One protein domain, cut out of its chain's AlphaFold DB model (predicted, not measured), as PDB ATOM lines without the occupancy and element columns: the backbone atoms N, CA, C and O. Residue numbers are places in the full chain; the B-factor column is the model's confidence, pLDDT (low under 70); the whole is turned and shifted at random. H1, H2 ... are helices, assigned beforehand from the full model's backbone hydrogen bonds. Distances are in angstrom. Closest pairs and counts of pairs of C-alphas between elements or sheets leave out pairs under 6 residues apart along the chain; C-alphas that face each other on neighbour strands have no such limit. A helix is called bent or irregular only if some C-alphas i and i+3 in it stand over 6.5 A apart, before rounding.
ATOM      1  N   LYS A  51      34.885 -45.962  -0.476       92.69
ATOM      2  CA  LYS A  51      34.610 -45.407   0.859       92.69
ATOM      3  C   LYS A  51      35.619 -44.328   1.242       92.69
ATOM      4  O   LYS A  51      35.231 -43.307   1.802       92.69
ATOM      5  N   VAL A  52      36.895 -44.522   0.893       91.25
ATOM      6  CA  VAL A  52      37.944 -43.507   1.096       91.25
ATOM      7  C   VAL A  52      37.687 -42.296   0.216       91.25
ATOM      8  O   VAL A  52      37.776 -41.171   0.696       91.25
ATOM      9  N   GLU A  53      37.338 -42.527  -1.049       91.75
ATOM     10  CA  GLU A  53      36.972 -41.460  -1.979       91.75
ATOM     11  C   GLU A  53      35.772 -40.660  -1.470       91.75
ATOM     12  O   GLU A  53      35.816 -39.435  -1.460       91.75
ATOM     13  N   LYS A  54      34.722 -41.333  -0.989       91.94
ATOM     14  CA  LYS A  54      33.549 -40.667  -0.419       91.94
ATOM     15  C   LYS A  54      33.914 -39.850   0.822       91.94
ATOM     16  O   LYS A  54      33.610 -38.666   0.876       91.94
ATOM     17  N   ALA A  55      34.625 -40.446   1.780       92.88
ATOM     18  CA  ALA A  55      35.064 -39.744   2.990       92.88
ATOM     19  C   ALA A  55      35.944 -38.525   2.668       92.88
ATOM     20  O   ALA A  55      35.873 -37.497   3.340       92.88
ATOM     21  N   CYS A  56      36.759 -38.646   1.623       90.62
ATOM     22  CA  CYS A  56      37.555 -37.562   1.085       90.62
ATOM     23  C   CYS A  56      36.704 -36.457   0.432       90.62
ATOM     24  O   CYS A  56      36.956 -35.281   0.672       90.62
ATOM     25  N   LYS A  57      35.711 -36.804  -0.394       89.69
ATOM     26  CA  LYS A  57      34.827 -35.824  -1.045       89.69
ATOM     27  C   LYS A  57      33.972 -35.065  -0.033       89.69
ATOM     28  O   LYS A  57      33.795 -33.862  -0.185       89.69
ATOM     29  N   ASP A  58      33.491 -35.756   0.996       90.25
ATOM     30  CA  ASP A  58      32.578 -35.182   1.987       90.25
ATOM     31  C   ASP A  58      33.308 -34.322   3.033       90.25
ATOM     32  O   ASP A  58      32.777 -33.312   3.481       90.25
ATOM     33  N   GLY A  59      34.513 -34.727   3.452       86.31
ATOM     34  CA  GLY A  59      35.225 -34.110   4.583       86.31
ATOM     35  C   GLY A  59      36.677 -33.734   4.297       86.31
ATOM     36  O   GLY A  59      37.461 -33.529   5.229       86.31
ATOM     37  N   GLY A  60      37.075 -33.721   3.028       89.56
ATOM     38  CA  GLY A  60      38.452 -33.485   2.618       89.56
ATOM     39  C   GLY A  60      39.428 -34.520   3.178       89.56
ATOM     40  O   GLY A  60      39.098 -35.655   3.549       89.56
ATOM     41  N   ARG A  61      40.685 -34.104   3.286       87.06
ATOM     42  CA  ARG A  61      41.780 -34.907   3.827       87.06
ATOM     43  C   ARG A  61      41.536 -35.322   5.279       87.06
ATOM     44  O   ARG A  61      41.920 -36.428   5.668       87.06
ATOM     45  N   ALA A  62      40.879 -34.470   6.064       89.19
ATOM     46  CA  ALA A  62      40.479 -34.786   7.430       89.19
ATOM     47  C   ALA A  62      39.457 -35.936   7.462       89.19
ATOM     48  O   ALA A  62      39.662 -36.908   8.193       89.19
ATOM     49  N   GLY A  63      38.428 -35.890   6.608       91.25
ATOM     50  CA  GLY A  63      37.437 -36.960   6.453       91.25
ATOM     51  C   GLY A  63      38.070 -38.295   6.057       91.25
ATOM     52  O   GLY A  63      37.855 -39.314   6.722       91.25
ATOM     53  N   ALA A  64      38.955 -38.282   5.056       91.00
ATOM     54  CA  ALA A  64      39.707 -39.470   4.648       91.00
ATOM     55  C   ALA A  64      40.571 -40.044   5.790       91.00
ATOM     56  O   ALA A  64      40.577 -41.255   6.027       91.00
ATOM     57  N   LYS A  65      41.275 -39.185   6.541       90.50
ATOM     58  CA  LYS A  65      42.100 -39.590   7.693       90.50
ATOM     59  C   LYS A  65      41.253 -40.179   8.821       90.50
ATOM     60  O   LYS A  65      41.661 -41.171   9.425       90.50
ATOM     61  N   THR A  66      40.097 -39.590   9.108       93.69
ATOM     62  CA  THR A  66      39.151 -40.098  10.110       93.69
ATOM     63  C   THR A  66      38.655 -41.487   9.732       93.69
ATOM     64  O   THR A  66      38.717 -42.399  10.559       93.69
ATOM     65  N   TYR A  67      38.275 -41.683   8.468       94.19
ATOM     66  CA  TYR A  67      37.886 -42.995   7.960       94.19
ATOM     67  C   TYR A  67      39.029 -44.022   8.077       94.19
ATOM     68  O   TYR A  67      38.836 -45.098   8.642       94.19
ATOM     69  N   MET A  68      40.256 -43.674   7.669       93.81
ATOM     70  CA  MET A  68      41.427 -44.557   7.832       93.81
ATOM     71  C   MET A  68      41.723 -44.908   9.291       93.81
ATOM     72  O   MET A  68      42.047 -46.053   9.601       93.81
ATOM     73  N   LYS A  69      41.578 -43.959  10.221       93.75
ATOM     74  CA  LYS A  69      41.716 -44.248  11.656       93.75
ATOM     75  C   LYS A  69      40.646 -45.224  12.147       93.75
ATOM     76  O   LYS A  69      40.957 -46.057  12.996       93.75
ATOM     77  N   ALA A  70      39.416 -45.135  11.641       94.62
ATOM     78  CA  ALA A  70      38.353 -46.079  11.980       94.62
ATOM     79  C   ALA A  70      38.676 -47.493  11.477       94.62
ATOM     80  O   ALA A  70      38.552 -48.449  12.239       94.62
ATOM     81  N   VAL A  71      39.193 -47.619  10.251       94.75
ATOM     82  CA  VAL A  71      39.684 -48.896   9.702       94.75
ATOM     83  C   VAL A  71      40.805 -49.473  10.571       94.75
ATOM     84  O   VAL A  71      40.738 -50.635  10.961       94.75
ATOM     85  N   LEU A  72      41.805 -48.667  10.946       94.31
ATOM     86  CA  LEU A  72      42.885 -49.127  11.829       94.31
ATOM     87  C   LEU A  72      42.353 -49.607  13.184       94.31
ATOM     88  O   LEU A  72      42.813 -50.626  13.687       94.31
ATOM     89  N   LYS A  73      41.386 -48.896  13.778       94.94
ATOM     90  CA  LYS A  73      40.737 -49.329  15.025       94.94
ATOM     91  C   LYS A  73      40.010 -50.662  14.846       94.94
ATOM     92  O   LYS A  73      40.157 -51.527  15.701       94.94
ATOM     93  N   LYS A  74      39.278 -50.832  13.741       94.44
ATOM     94  CA  LYS A  74      38.563 -52.071  13.410       94.44
ATOM     95  C   LYS A  74      39.521 -53.259  13.293       94.44
ATOM     96  O   LYS A  74      39.324 -54.256  13.973       94.44
ATOM     97  N   GLY A  75      40.590 -53.130  12.510       94.94
ATOM     98  CA  GLY A  75      41.567 -54.213  12.364       94.94
ATOM     99  C   GLY A  75      42.307 -54.532  13.666       94.94
ATOM    100  O   GLY A  75      42.470 -55.700  13.997       94.94
ATOM    101  N   LYS A  76      42.651 -53.519  14.472       94.06
ATOM    102  CA  LYS A  76      43.233 -53.741  15.810       94.06
ATOM    103  C   LYS A  76      42.286 -54.475  16.755       94.06
ATOM    104  O   LYS A  76      42.732 -55.332  17.504       94.06
ATOM    105  N   ALA A  77      40.992 -54.153  16.722       95.62
ATOM    106  CA  ALA A  77      39.985 -54.851  17.521       95.62
ATOM    107  C   ALA A  77      39.832 -56.327  17.110       95.62
ATOM    108  O   ALA A  77      39.504 -57.159  17.946       95.62
ATOM    109  N   ALA A  78      40.125 -56.650  15.849       94.88
ATOM    110  CA  ALA A  78      40.176 -58.015  15.331       94.88
ATOM    111  C   ALA A  78      41.531 -58.722  15.557       94.88
ATOM    112  O   ALA A  78      41.722 -59.835  15.079       94.88
ATOM    113  N   GLY A  79      42.475 -58.093  16.269       94.19
ATOM    114  CA  GLY A  79      43.783 -58.673  16.584       94.19
ATOM    115  C   GLY A  79      44.887 -58.407  15.557       94.19
ATOM    116  O   GLY A  79      45.976 -58.955  15.702       94.19
ATOM    117  N   GLU A  80      44.663 -57.563  14.544       92.94
ATOM    118  CA  GLU A  80      45.716 -57.216  13.583       92.94
ATOM    119  C   GLU A  80      46.628 -56.084  14.087       92.94
ATOM    120  O   GLU A  80      46.182 -55.007  14.501       92.94
ATOM    121  N   GLU A  81      47.942 -56.283  13.968       89.06
ATOM    122  CA  GLU A  81      48.954 -55.275  14.291       89.06
ATOM    123  C   GLU A  81      49.119 -54.258  13.154       89.06
ATOM    124  O   GLU A  81      50.026 -54.308  12.322       89.06
ATOM    125  N   LEU A  82      48.202 -53.294  13.116       90.44
ATOM    126  CA  LEU A  82      48.165 -52.277  12.070       90.44
ATOM    127  C   LEU A  82      48.729 -50.935  12.535       90.44
ATOM    128  O   LEU A  82      48.428 -50.421  13.619       90.44
ATOM    129  N   SER A  83      49.477 -50.290  11.648       90.81
ATOM    130  CA  SER A  83      49.940 -48.915  11.803       90.81
ATOM    131  C   SER A  83      49.689 -48.119  10.524       90.81
ATOM    132  O   SER A  83      49.435 -48.683   9.460       90.81
ATOM    133  N   CYS A  84      49.820 -46.792  10.582       91.88
ATOM    134  CA  CYS A  84      49.741 -45.962   9.377       91.88
ATOM    135  C   CYS A  84      50.766 -46.398   8.312       91.88
ATOM    136  O   CYS A  84      50.486 -46.312   7.120       91.88
ATOM    137  N   LYS A  85      51.936 -46.898   8.740       91.19
ATOM    138  CA  LYS A  85      53.005 -47.371   7.850       91.19
ATOM    139  C   LYS A  85      52.714 -48.732   7.213       91.19
ATOM    140  O   LYS A  85      53.352 -49.076   6.229       91.19
ATOM    141  N   THR A  86      51.739 -49.479   7.728       90.38
ATOM    142  CA  THR A  86      51.310 -50.750   7.126       90.38
ATOM    143  C   THR A  86      50.694 -50.528   5.741       90.38
ATOM    144  O   THR A  86      50.870 -51.347   4.847       90.38
ATOM    145  N   CYS A  87      50.004 -49.399   5.540       92.56
ATOM    146  CA  CYS A  87      49.379 -49.057   4.258       92.56
ATOM    147  C   CYS A  87      50.074 -47.897   3.529       92.56
ATOM    148  O   CYS A  87      49.926 -47.772   2.316       92.56
ATOM    149  N   HIS A  88      50.833 -47.051   4.230       91.81
ATOM    150  CA  HIS A  88      51.528 -45.916   3.624       91.81
ATOM    151  C   HIS A  88      53.045 -46.087   3.669       91.81
ATOM    152  O   HIS A  88      53.637 -46.185   4.743       91.81
ATOM    153  N   SER A  89      53.687 -46.011   2.503       92.38
ATOM    154  CA  SER A  89      55.148 -45.952   2.374       92.38
ATOM    155  C   SER A  89      55.708 -44.594   2.812       92.38
ATOM    156  O   SER A  89      56.853 -44.499   3.247       92.38
ATOM    157  N   SER A  90      54.889 -43.537   2.763       88.12
ATOM    158  CA  SER A  90      55.247 -42.205   3.249       88.12
ATOM    159  C   SER A  90      54.054 -41.517   3.895       88.12
ATOM    160  O   SER A  90      53.012 -41.342   3.274       88.12
ATOM    161  N   LEU A  91      54.232 -41.049   5.131       86.56
ATOM    162  CA  LEU A  91      53.223 -40.258   5.843       86.56
ATOM    163  C   LEU A  91      53.267 -38.768   5.479       86.56
ATOM    164  O   LEU A  91      52.358 -38.029   5.841       86.56
ATOM    165  N   LYS A  92      54.313 -38.320   4.771       84.81
ATOM    166  CA  LYS A  92      54.423 -36.936   4.285       84.81
ATOM    167  C   LYS A  92      53.632 -36.758   2.993       84.81
ATOM    168  O   LYS A  92      52.797 -35.867   2.887       84.81
ATOM    169  N   THR A  93      53.871 -37.648   2.031       84.31
ATOM    170  CA  THR A  93      53.238 -37.617   0.703       84.31
ATOM    171  C   THR A  93      51.996 -38.498   0.616       84.31
ATOM    172  O   THR A  93      51.315 -38.478  -0.400       84.31
ATOM    173  N   PHE A  94      51.699 -39.274   1.665       83.88
ATOM    174  CA  PHE A  94      50.602 -40.248   1.702       83.88
ATOM    175  C   PHE A  94      50.714 -41.325   0.615       83.88
ATOM    176  O   PHE A  94      49.729 -41.991   0.295       83.88
ATOM    177  N   ALA A  95      51.927 -41.543   0.092       87.25
ATOM    178  CA  ALA A  95      52.207 -42.609  -0.858       87.25
ATOM    179  C   ALA A  95      51.835 -43.968  -0.254       87.25
ATOM    180  O   ALA A  95      52.088 -44.233   0.926       87.25
ATOM    181  N   LEU A  96      51.203 -44.812  -1.064       90.38
ATOM    182  CA  LEU A  96      50.757 -46.133  -0.645       90.38
ATOM    183  C   LEU A  96      51.925 -47.122  -0.675       90.38
ATOM    184  O   LEU A  96      52.817 -47.036  -1.520       90.38
ATOM    185  N   ALA A  97      51.927 -48.045   0.279       91.19
ATOM    186  CA  ALA A  97      52.785 -49.219   0.241       91.19
ATOM    187  C   ALA A  97      52.223 -50.261  -0.752       91.19
ATOM    188  O   ALA A  97      51.019 -50.247  -1.043       91.19
ATOM    189  N   PRO A  98      53.054 -51.185  -1.263       92.06
ATOM    190  CA  PRO A  98      52.565 -52.338  -2.018       92.06
ATOM    191  C   PRO A  98      51.515 -53.119  -1.211       92.06
ATOM    192  O   PRO A  98      51.686 -53.335  -0.014       92.06
ATOM    193  N   GLY A  99      50.405 -53.507  -1.846       89.88
ATOM    194  CA  GLY A  99      49.319 -54.254  -1.190       89.88
ATOM    195  C   GLY A  99      48.428 -53.437  -0.243       89.88
ATOM    196  O   GLY A  99      47.541 -53.996   0.399       89.88
ATOM    197  N   ALA A 100      48.601 -52.112  -0.150       91.75
ATOM    198  CA  ALA A 100      47.783 -51.266   0.726       91.75
ATOM    199  C   ALA A 100      46.273 -51.359   0.436       91.75
ATOM    200  O   ALA A 100      45.463 -51.336   1.362       91.75
ATOM    201  N   ALA A 101      45.892 -51.484  -0.838       91.56
ATOM    202  CA  ALA A 101      44.495 -51.638  -1.238       91.56
ATOM    203  C   ALA A 101      43.904 -52.971  -0.751       91.56
ATOM    204  O   ALA A 101      42.773 -52.997  -0.271       91.56
ATOM    205  N   ASP A 102      44.669 -54.057  -0.834       92.44
ATOM    206  CA  ASP A 102      44.238 -55.385  -0.391       92.44
ATOM    207  C   ASP A 102      44.173 -55.473   1.134       92.44
ATOM    208  O   ASP A 102      43.199 -55.994   1.676       92.44
ATOM    209  N   ASN A 103      45.133 -54.864   1.837       90.19
ATOM    210  CA  ASN A 103      45.078 -54.702   3.291       90.19
ATOM    211  C   ASN A 103      43.817 -53.942   3.719       90.19
ATOM    212  O   ASN A 103      43.095 -54.396   4.603       90.19
ATOM    213  N   LEU A 104      43.518 -52.816   3.063       93.06
ATOM    214  CA  LEU A 104      42.312 -52.042   3.348       93.06
ATOM    215  C   LEU A 104      41.043 -52.877   3.128       93.06
ATOM    216  O   LEU A 104      40.192 -52.919   4.013       93.06
ATOM    217  N   LYS A 105      40.932 -53.577   1.994       92.50
ATOM    218  CA  LYS A 105      39.786 -54.455   1.702       92.50
ATOM    219  C   LYS A 105      39.632 -55.568   2.737       92.50
ATOM    220  O   LYS A 105      38.516 -55.795   3.195       92.50
ATOM    221  N   ARG A 106      40.733 -56.224   3.126       92.12
ATOM    222  CA  ARG A 106      40.727 -57.274   4.154       92.12
ATOM    223  C   ARG A 106      40.147 -56.743   5.461       92.12
ATOM    224  O   ARG A 106      39.231 -57.346   5.997       92.12
ATOM    225  N   ILE A 107      40.626 -55.589   5.929       92.75
ATOM    226  CA  ILE A 107      40.179 -54.999   7.199       92.75
ATOM    227  C   ILE A 107      38.725 -54.518   7.121       92.75
ATOM    228  O   ILE A 107      37.964 -54.643   8.081       92.75
ATOM    229  N   GLU A 108      38.319 -53.950   5.985       89.25
ATOM    230  CA  GLU A 108      36.931 -53.537   5.782       89.25
ATOM    231  C   GLU A 108      35.951 -54.717   5.856       89.25
ATOM    232  O   GLU A 108      34.808 -54.492   6.265       89.25
ATOM    233  N   ALA A 109      36.402 -55.929   5.513       92.31
ATOM    234  CA  ALA A 109      35.626 -57.167   5.525       92.31
ATOM    235  C   ALA A 109      35.600 -57.916   6.876       92.31
ATOM    236  O   ALA A 109      34.878 -58.905   6.977       92.31
ATOM    237  N   LEU A 110      36.362 -57.464   7.882       88.69
ATOM    238  CA  LEU A 110      36.293 -57.985   9.260       88.69
ATOM    239  C   LEU A 110      34.959 -57.644   9.941       88.69
ATOM    240  O   LEU A 110      34.657 -58.247  10.984       88.69
TER     241      LEU A 110
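AT A GLANCE: This is residues 51 to 110 of the 110 residues of an uncharacterized protein of Plesiocystis pacifica SIR-1 (UniProt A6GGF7). A long helix bent near its beginning, its short first arm H1a folded back beside the long second arm H1b, is crossed steeply by H3 at residues 71 to 75 of H1b. The four-residue H2 packs on H3, and a loop of residues 88 to 99 joins these two. The printed part has 60 residues with three named helices, in the order H1, H2, H3, and no named strand: all helix. It is compact, with a radius of gyration of the C-alphas of 11.1 A, and spans 29 by 21 by 15 A.

HOW THE PARTS SIT: H1, residues 51 to 77, was assigned as one helix by its hydrogen bonds but is bent, with C-alphas 58 and 61 9.4 A apart; its arms are H1a, residues 51 to 58, and H1b, residues 61 to 77. The arms touch, H1b with residues 62 to 68 alone; the closest C-alphas, of Cys 56 and Ala 64, are 4.6 A apart. They run opposite ways at a shallow tilt of 33 degrees, only just short of steep. H2, residues 84 to 87, is close to H1b but not clearly touching: the closest C-alphas, of Leu 72 and Cys 84, are 7.9 A apart. H3, residues 100 to 108, touches H2, closest at the C-alphas of Cys 87 and Ala 100, 4.5 A. H3 also touches H1b, which meets it with residues 71 to 75 alone, closest at the C-alphas of Gly 75 and Ile 107, 5.4 A; they run the same way at a steep tilt of 62 degrees. H1a is apart from H2 and H3. In H1a, H1b and H3 every O i to N i+4 pair is within hydrogen-bond range; H2 is too short for such a pair.

IN THESE COORDINATES: H1a begins at C-alpha 51 (34.610, -45.407, 0.859) and measures 10.5 A; H1b measures 24.3 A and ends at C-alpha 77 (39.985, -54.851, 17.521). H2 measures 6.0 A. H3 measures 12.2 A and ends at C-alpha 108 (36.931, -53.537, 5.782).

THE WHOLE: The C-alphas farthest apart, of Lys 57 and Gly 79, are 30.2 A apart. The printed part has no cut; the link from H1 to H2 is short, that from H2 to H3 long. No printed residue is under 70 in pLDDT.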